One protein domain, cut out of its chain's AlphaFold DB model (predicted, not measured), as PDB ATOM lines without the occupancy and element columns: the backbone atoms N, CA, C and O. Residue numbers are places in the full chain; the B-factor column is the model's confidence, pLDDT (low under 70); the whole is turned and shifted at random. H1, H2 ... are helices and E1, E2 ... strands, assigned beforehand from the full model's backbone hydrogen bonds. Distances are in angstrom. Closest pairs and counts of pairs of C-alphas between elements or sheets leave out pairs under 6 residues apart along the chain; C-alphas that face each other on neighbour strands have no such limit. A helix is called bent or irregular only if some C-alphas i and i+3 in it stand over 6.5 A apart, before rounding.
ATOM      1  N   TYR A   3     171.649 144.111 308.931       96.75
ATOM      2  CA  TYR A   3     171.038 143.594 307.724       96.75
ATOM      3  C   TYR A   3     169.518 143.607 307.863       96.75
ATOM      4  O   TYR A   3     168.981 143.430 308.953       96.75
ATOM      5  N   GLU A   4     168.834 143.799 306.748       96.12
ATOM      6  CA  GLU A   4     167.382 143.719 306.645       96.12
ATOM      7  C   GLU A   4     166.997 142.342 306.110       96.12
ATOM      8  O   GLU A   4     167.593 141.851 305.145       96.12
ATOM      9  N   ALA A   5     166.006 141.719 306.747       96.44
ATOM     10  CA  ALA A   5     165.468 140.435 306.336       96.44
ATOM     11  C   ALA A   5     164.137 140.632 305.607       96.44
ATOM     12  O   ALA A   5     163.197 141.226 306.141       96.44
ATOM     13  N   LEU A   6     164.059 140.100 304.391       96.50
ATOM     14  CA  LEU A   6     162.858 140.087 303.570       96.50
ATOM     15  C   LEU A   6     162.279 138.678 303.500       96.50
ATOM     16  O   LEU A   6     163.019 137.704 303.379       96.50
ATOM     17  N   PHE A   7     160.957 138.585 303.494       96.12
ATOM     18  CA  PHE A   7     160.221 137.382 303.132       96.12
ATOM     19  C   PHE A   7     159.580 137.565 301.756       96.12
ATOM     20  O   PHE A   7     158.872 138.549 301.537       96.12
ATOM     21  N   TYR A   8     159.818 136.629 300.839       95.88
ATOM     22  CA  TYR A   8     159.155 136.596 299.539       95.88
ATOM     23  C   TYR A   8     157.871 135.765 299.605       95.88
ATOM     24  O   TYR A   8     157.917 134.538 299.682       95.88
ATOM     25  N   ASP A   9     156.723 136.431 299.530       91.62
ATOM     26  CA  ASP A   9     155.437 135.770 299.346       91.62
ATOM     27  C   ASP A   9     155.170 135.603 297.849       91.62
ATOM     28  O   ASP A   9     154.710 136.522 297.172       91.62
ATOM     29  N   GLY A  10     155.515 134.428 297.324       87.50
ATOM     30  CA  GLY A  10     155.287 134.073 295.923       87.50
ATOM     31  C   GLY A  10     153.924 133.441 295.638       87.50
ATOM     32  O   GLY A  10     153.654 133.132 294.479       87.50
ATOM     33  N   TRP A  11     153.105 133.188 296.662       83.19
ATOM     34  CA  TRP A  11     151.830 132.471 296.535       83.19
ATOM     35  C   TRP A  11     150.608 133.372 296.700       83.19
ATOM     36  O   TRP A  11     149.501 132.940 296.382       83.19
ATOM     37  N   ALA A  12     150.780 134.597 297.194       83.00
ATOM     38  CA  ALA A  12     149.733 135.604 297.162       83.00
ATOM     39  C   ALA A  12     149.288 135.904 295.721       83.00
ATOM     40  O   ALA A  12     150.075 135.797 294.777       83.00
ATOM     41  N   GLU A  24     171.568 141.352 313.033       96.12
ATOM     42  CA  GLU A  24     172.994 141.666 313.094       96.12
ATOM     43  C   GLU A  24     173.859 140.444 312.776       96.12
ATOM     44  O   GLU A  24     173.530 139.316 313.150       96.12
ATOM     45  N   GLY A  25     174.989 140.687 312.111       95.50
ATOM     46  CA  GLY A  25     176.038 139.691 311.878       95.50
ATOM     47  C   GLY A  25     177.317 140.300 311.309       95.50
ATOM     48  O   GLY A  25     177.387 141.504 311.030       95.50
ATOM     49  N   GLU A  26     178.353 139.480 311.175       95.56
ATOM     50  CA  GLU A  26     179.637 139.878 310.582       95.56
ATOM     51  C   GLU A  26     179.560 139.924 309.050       95.56
ATOM     52  O   GLU A  26     180.031 140.879 308.431       95.56
ATOM     53  N   THR A  27     178.903 138.923 308.458       96.12
ATOM     54  CA  THR A  27     178.531 138.850 307.037       96.12
ATOM     55  C   THR A  27     177.022 138.631 306.891       96.12
ATOM     56  O   THR A  27     176.320 138.430 307.885       96.12
ATOM     57  N   ALA A  28     176.501 138.668 305.658       94.94
ATOM     58  CA  ALA A  28     175.080 138.404 305.412       94.94
ATOM     59  C   ALA A  28     174.717 136.947 305.743       94.94
ATOM     60  O   ALA A  28     173.683 136.686 306.353       94.94
ATOM     61  N   GLU A  29     175.593 136.008 305.386       96.38
ATOM     62  CA  GLU A  29     175.450 134.580 305.665       96.38
ATOM     63  C   GLU A  29     175.508 134.299 307.169       96.38
ATOM     64  O   GLU A  29     174.690 133.537 307.680       96.38
ATOM     65  N   ASP A  30     176.430 134.948 307.886       97.25
ATOM     66  CA  ASP A  30     176.536 134.857 309.344       97.25
ATOM     67  C   ASP A  30     175.281 135.408 310.037       97.25
ATOM     68  O   ASP A  30     174.704 134.748 310.905       97.25
ATOM     69  N   ALA A  31     174.815 136.589 309.615       96.38
ATOM     70  CA  ALA A  31     173.597 137.199 310.138       96.38
ATOM     71  C   ALA A  31     172.382 136.287 309.920       96.38
ATOM     72  O   ALA A  31     171.609 136.054 310.853       96.38
ATOM     73  N   LEU A  32     172.233 135.728 308.714       96.94
ATOM     74  CA  LEU A  32     171.161 134.792 308.388       96.94
ATOM     75  C   LEU A  32     171.243 133.529 309.251       96.94
ATOM     76  O   LEU A  32     170.255 133.165 309.884       96.94
ATOM     77  N   ALA A  33     172.408 132.881 309.323       96.81
ATOM     78  CA  ALA A  33     172.583 131.629 310.056       96.81
ATOM     79  C   ALA A  33     172.288 131.778 311.558       96.81
ATOM     80  O   ALA A  33     171.610 130.930 312.136       96.81
ATOM     81  N   LYS A  34     172.738 132.875 312.182       97.19
ATOM     82  CA  LYS A  34     172.512 133.154 313.611       97.19
ATOM     83  C   LYS A  34     171.055 133.462 313.956       97.19
ATOM     84  O   LYS A  34     170.650 133.254 315.096       97.19
ATOM     85  N   ASN A  35     170.280 133.976 312.999       97.44
ATOM     86  CA  ASN A  35     168.938 134.504 313.255       97.44
ATOM     87  C   ASN A  35     167.818 133.737 312.527       97.44
ATOM     88  O   ASN A  35     166.656 134.107 312.670       97.44
ATOM     89  N   LEU A  36     168.123 132.673 311.775       97.00
ATOM     90  CA  LEU A  36     167.166 132.009 310.882       97.00
ATOM     91  C   LEU A  36     165.864 131.586 311.575       97.00
ATOM     92  O   LEU A  36     164.783 131.883 311.075       97.00
ATOM     93  N   ASP A  37     165.939 130.930 312.734       96.50
ATOM     94  CA  ASP A  37     164.731 130.471 313.431       96.50
ATOM     95  C   ASP A  37     163.892 131.647 313.964       96.50
ATOM     96  O   ASP A  37     162.663 131.602 313.912       96.50
ATOM     97  N   ARG A  38     164.538 132.744 314.388       96.75
ATOM     98  CA  ARG A  38     163.849 133.992 314.763       96.75
ATOM     99  C   ARG A  38     163.121 134.596 313.564       96.75
ATOM    100  O   ARG A  38     161.966 134.990 313.692       96.75
ATOM    101  N   LEU A  39     163.772 134.627 312.401       97.31
ATOM    102  CA  LEU A  39     163.196 135.150 311.159       97.31
ATOM    103  C   LEU A  39     162.003 134.323 310.676       97.31
ATOM    104  O   LEU A  39     161.017 134.889 310.214       97.31
ATOM    105  N   VAL A  40     162.047 132.997 310.836       96.38
ATOM    106  CA  VAL A  40     160.901 132.126 310.536       96.38
ATOM    107  C   VAL A  40     159.693 132.503 311.391       96.38
ATOM    108  O   VAL A  40     158.589 132.645 310.865       96.38
ATOM    109  N   GLN A  41     159.897 132.722 312.693       95.56
ATOM    110  CA  GLN A  41     158.821 133.165 313.582       95.56
ATOM    111  C   GLN A  41     158.338 134.581 313.237       95.56
ATOM    112  O   GLN A  41     157.133 134.830 313.235       95.56
ATOM    113  N   ALA A  42     159.244 135.496 312.881       95.88
ATOM    114  CA  ALA A  42     158.890 136.850 312.456       95.88
ATOM    115  C   ALA A  42     158.018 136.848 311.188       95.88
ATOM    116  O   ALA A  42     156.984 137.516 311.160       95.88
ATOM    117  N   ALA A  43     158.375 136.052 310.175       95.06
ATOM    118  CA  ALA A  43     157.578 135.886 308.960       95.06
ATOM    119  C   ALA A  43     156.196 135.294 309.268       95.06
ATOM    120  O   ALA A  43     155.177 135.824 308.823       95.06
ATOM    121  N   ARG A  44     156.152 134.235 310.089       93.75
ATOM    122  CA  ARG A  44     154.907 133.578 310.498       93.75
ATOM    123  C   ARG A  44     153.955 134.541 311.205       93.75
ATOM    124  O   ARG A  44     152.775 134.576 310.870       93.75
ATOM    125  N   ASN A  45     154.473 135.339 312.135       92.12
ATOM    126  CA  ASN A  45     153.687 136.320 312.879       92.12
ATOM    127  C   ASN A  45     153.236 137.489 311.995       92.12
ATOM    128  O   ASN A  45     152.090 137.918 312.094       92.12
ATOM    129  N   SER A  46     154.110 137.983 311.113       90.94
ATOM    130  CA  SER A  46     153.812 139.133 310.246       90.94
ATOM    131  C   SER A  46     152.734 138.824 309.208       90.94
ATOM    132  O   SER A  46     151.929 139.690 308.881       90.94
ATOM    133  N   LEU A  47     152.709 137.587 308.702       89.00
ATOM    134  CA  LEU A  47     151.802 137.152 307.634       89.00
ATOM    135  C   LEU A  47     150.693 136.214 308.128       89.00
ATOM    136  O   LEU A  47     149.901 135.714 307.335       89.00
ATOM    137  N   ASN A  48     150.612 135.996 309.445       89.25
ATOM    138  CA  ASN A  48     149.616 135.151 310.106       89.25
ATOM    139  C   ASN A  48     149.520 133.729 309.511       89.25
ATOM    140  O   ASN A  48     148.431 133.180 309.325       89.25
ATOM    141  N   PHE A  49     150.663 133.119 309.186       86.00
ATOM    142  CA  PHE A  49     150.689 131.770 308.619       86.00
ATOM    143  C   PHE A  49     150.389 130.710 309.682       86.00
ATOM    144  O   PHE A  49     151.108 130.582 310.676       86.00
ATOM    145  N   SER A  50     149.389 129.861 309.432       82.88
ATOM    146  CA  SER A  50     149.141 128.682 310.270       82.88
ATOM    147  C   SER A  50     150.263 127.648 310.107       82.88
ATOM    148  O   SER A  50     150.746 127.394 308.998       82.88
ATOM    149  N   SER A  51     150.691 127.029 311.210       80.50
ATOM    150  CA  SER A  51     151.719 125.973 311.217       80.50
ATOM    151  C   SER A  51     151.292 124.705 310.487       80.50
ATOM    152  O   SER A  51     152.143 123.919 310.086       80.50
ATOM    153  N   GLU A  52     149.992 124.519 310.280       82.75
ATOM    154  CA  GLU A  52     149.438 123.362 309.573       82.75
ATOM    155  C   GLU A  52     149.469 123.528 308.048       82.75
ATOM    156  O   GLU A  52     149.411 122.542 307.318       82.75
ATOM    157  N   THR A  53     149.562 124.768 307.558       83.81
ATOM    158  CA  THR A  53     149.448 125.088 306.122       83.81
ATOM    159  C   THR A  53     150.784 125.458 305.499       83.81
ATOM    160  O   THR A  53     151.081 125.037 304.384       83.81
ATOM    161  N   VAL A  54     151.620 126.200 306.227       88.38
ATOM    162  CA  VAL A  54     152.937 126.632 305.752       88.38
ATOM    163  C   VAL A  54     154.002 126.030 306.656       88.38
ATOM    164  O   VAL A  54     154.045 126.317 307.853       88.38
ATOM    165  N   SER A  55     154.865 125.190 306.086       92.88
ATOM    166  CA  SER A  55     155.966 124.561 306.817       92.88
ATOM    167  C   SER A  55     157.129 125.530 307.036       92.88
ATOM    168  O   SER A  55     157.393 126.414 306.220       92.88
ATOM    169  N   ASP A  56     157.890 125.321 308.110       94.19
ATOM    170  CA  ASP A  56     159.068 126.146 308.402       94.19
ATOM    171  C   ASP A  56     160.135 126.036 307.307       94.19
ATOM    172  O   ASP A  56     160.827 127.009 307.031       94.19
ATOM    173  N   LEU A  57     160.250 124.881 306.637       93.88
ATOM    174  CA  LEU A  57     161.162 124.713 305.504       93.88
ATOM    175  C   LEU A  57     160.818 125.666 304.353       93.88
ATOM    176  O   LEU A  57     161.721 126.297 303.807       93.88
ATOM    177  N   HIS A  58     159.531 125.806 304.020       91.94
ATOM    178  CA  HIS A  58     159.100 126.756 302.997       91.94
ATOM    179  C   HIS A  58     159.421 128.191 303.402       91.94
ATOM    180  O   HIS A  58     159.944 128.950 302.592       91.94
ATOM    181  N   ILE A  59     159.182 128.548 304.668       94.94
ATOM    182  CA  ILE A  59     159.507 129.889 305.163       94.94
ATOM    183  C   ILE A  59     161.015 130.148 305.060       94.94
ATOM    184  O   ILE A  59     161.423 131.183 304.542       94.94
ATOM    185  N   LYS A  60     161.850 129.187 305.476       96.44
ATOM    186  CA  LYS A  60     163.318 129.284 305.400       96.44
ATOM    187  C   LYS A  60     163.813 129.526 303.973       96.44
ATOM    188  O   LYS A  60     164.736 130.309 303.784       96.44
ATOM    189  N   GLN A  61     163.203 128.883 302.980       95.56
ATOM    190  CA  GLN A  61     163.583 129.022 301.569       95.56
ATOM    191  C   GLN A  61     163.156 130.357 300.939       95.56
ATOM    192  O   GLN A  61     163.694 130.729 299.901       95.56
ATOM    193  N   ALA A  62     162.215 131.068 301.560       96.44
ATOM    194  CA  ALA A  62     161.686 132.342 301.079       96.44
ATOM    195  C   ALA A  62     162.280 133.570 301.798       96.44
ATOM    196  O   ALA A  62     161.870 134.699 301.521       96.44
ATOM    197  N   ILE A  63     163.228 133.370 302.722       97.38
ATOM    198  CA  ILE A  63     163.903 134.453 303.446       97.38
ATOM    199  C   ILE A  63     165.164 134.886 302.699       97.38
ATOM    200  O   ILE A  63     166.026 134.076 302.359       97.38
ATOM    201  N   TYR A  64     165.301 136.196 302.524       96.56
ATOM    202  CA  TYR A  64     166.461 136.848 301.931       96.56
ATOM    203  C   TYR A  64     167.004 137.906 302.883       96.56
ATOM    204  O   TYR A  64     166.255 138.512 303.645       96.56
ATOM    205  N   VAL A  65     168.313 138.148 302.832       95.56
ATOM    206  CA  VAL A  65     168.983 139.136 303.682       95.56
ATOM    207  C   VAL A  65     169.793 140.083 302.811       95.56
ATOM    208  O   VAL A  65     170.521 139.654 301.917       95.56
ATOM    209  N   LEU A  66     169.681 141.378 303.086       94.06
ATOM    210  CA  LEU A  66     170.432 142.436 302.413       94.06
ATOM    211  C   LEU A  66     171.028 143.401 303.442       94.06
ATOM    212  O   LEU A  66     170.628 143.418 304.601       94.06
ATOM    213  N   ARG A  67     172.020 144.206 303.054       93.56
ATOM    214  CA  ARG A  67     172.596 145.210 303.969       93.56
ATOM    215  C   ARG A  67     171.524 146.220 304.381       93.56
ATOM    216  O   ARG A  67     170.782 146.659 303.517       93.56
ATOM    217  N   GLY A  68     171.510 146.663 305.640       85.06
ATOM    218  CA  GLY A  68     170.412 147.472 306.196       85.06
ATOM    219  C   GLY A  68     170.224 148.897 305.656       85.06
ATOM    220  O   GLY A  68     169.424 149.640 306.194       85.06
TER     221      GLY A  68
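AT A GLANCE: This is residues 3 to 12 and 24 to 68 of the 76 residues of an uncharacterized protein of Blastocatellia bacterium (UniProt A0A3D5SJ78). A ribbon of two antiparallel strands, E1 and E2, has the long, kinked helix H1 running over one face, and the short helix H2 packs on the later part of H1, residues 36 to 44. The printed part has 55 residues, with two named strands and two named helices in the chain order E1, H1, H2, E2. The class is mixed, helices and strands. The whole is compact, with a radius of gyration of the C-alphas of 11.2 A, but elongated in outline, with spans of 34 by 19 by 16 A.

HOW THE PARTS SIT: E1, residues 3 to 9, and E2, residues 63 to 67, are antiparallel neighbours at 148 degrees between their directions. N 4 and O 66 are within hydrogen-bond range at 2.8 A, as are N 64 and O 6 at 2.9 A. H1, residues 28 to 47, has its closest C-alphas to E1 at Phe 7 and Ala 43, 6.6 A apart, and to E2 at Ala 28 and Val 65, 6.4 A apart. H1 has a kink of 72 degrees near residue 35 and is irregular, with C-alphas 34 and 37 8.2 A apart. H2, residues 56 to 61, touches H1 at residues 36 to 44 alone, the closest C-alphas being those of Val 40 and Ile 59, 6.0 A apart. Their lines stand at a steep tilt of 54 degrees, opposite ways. Every O i to N i+4 pair is within hydrogen-bond range in H2, and 14 of 16 are in H1.

IN THESE COORDINATES: E1 begins at C-alpha 3, (171.038, 143.594, 307.724), and is 19.4 A long. H1 measures 23.4 A from C-alpha 28, (175.080, 138.404, 305.412), to C-alpha 47. H2 is 8.7 A long. E2 is 13.8 A long and ends at C-alpha 67, (172.596, 145.210, 303.969).

THE WHOLE: The two C-alphas farthest apart are those of Glu 26 and Glu 52, 34.4 A. Residues 13 to 23 are not printed, and C-alphas 12 and 24 are 28.8 A apart across this cut, which falls in the link from E1 to H1. The link from H1 to H2 is short, and that from H2 to E2 is tight. The mean pLDDT of the printed part is 93.2, and no printed residue is under 70.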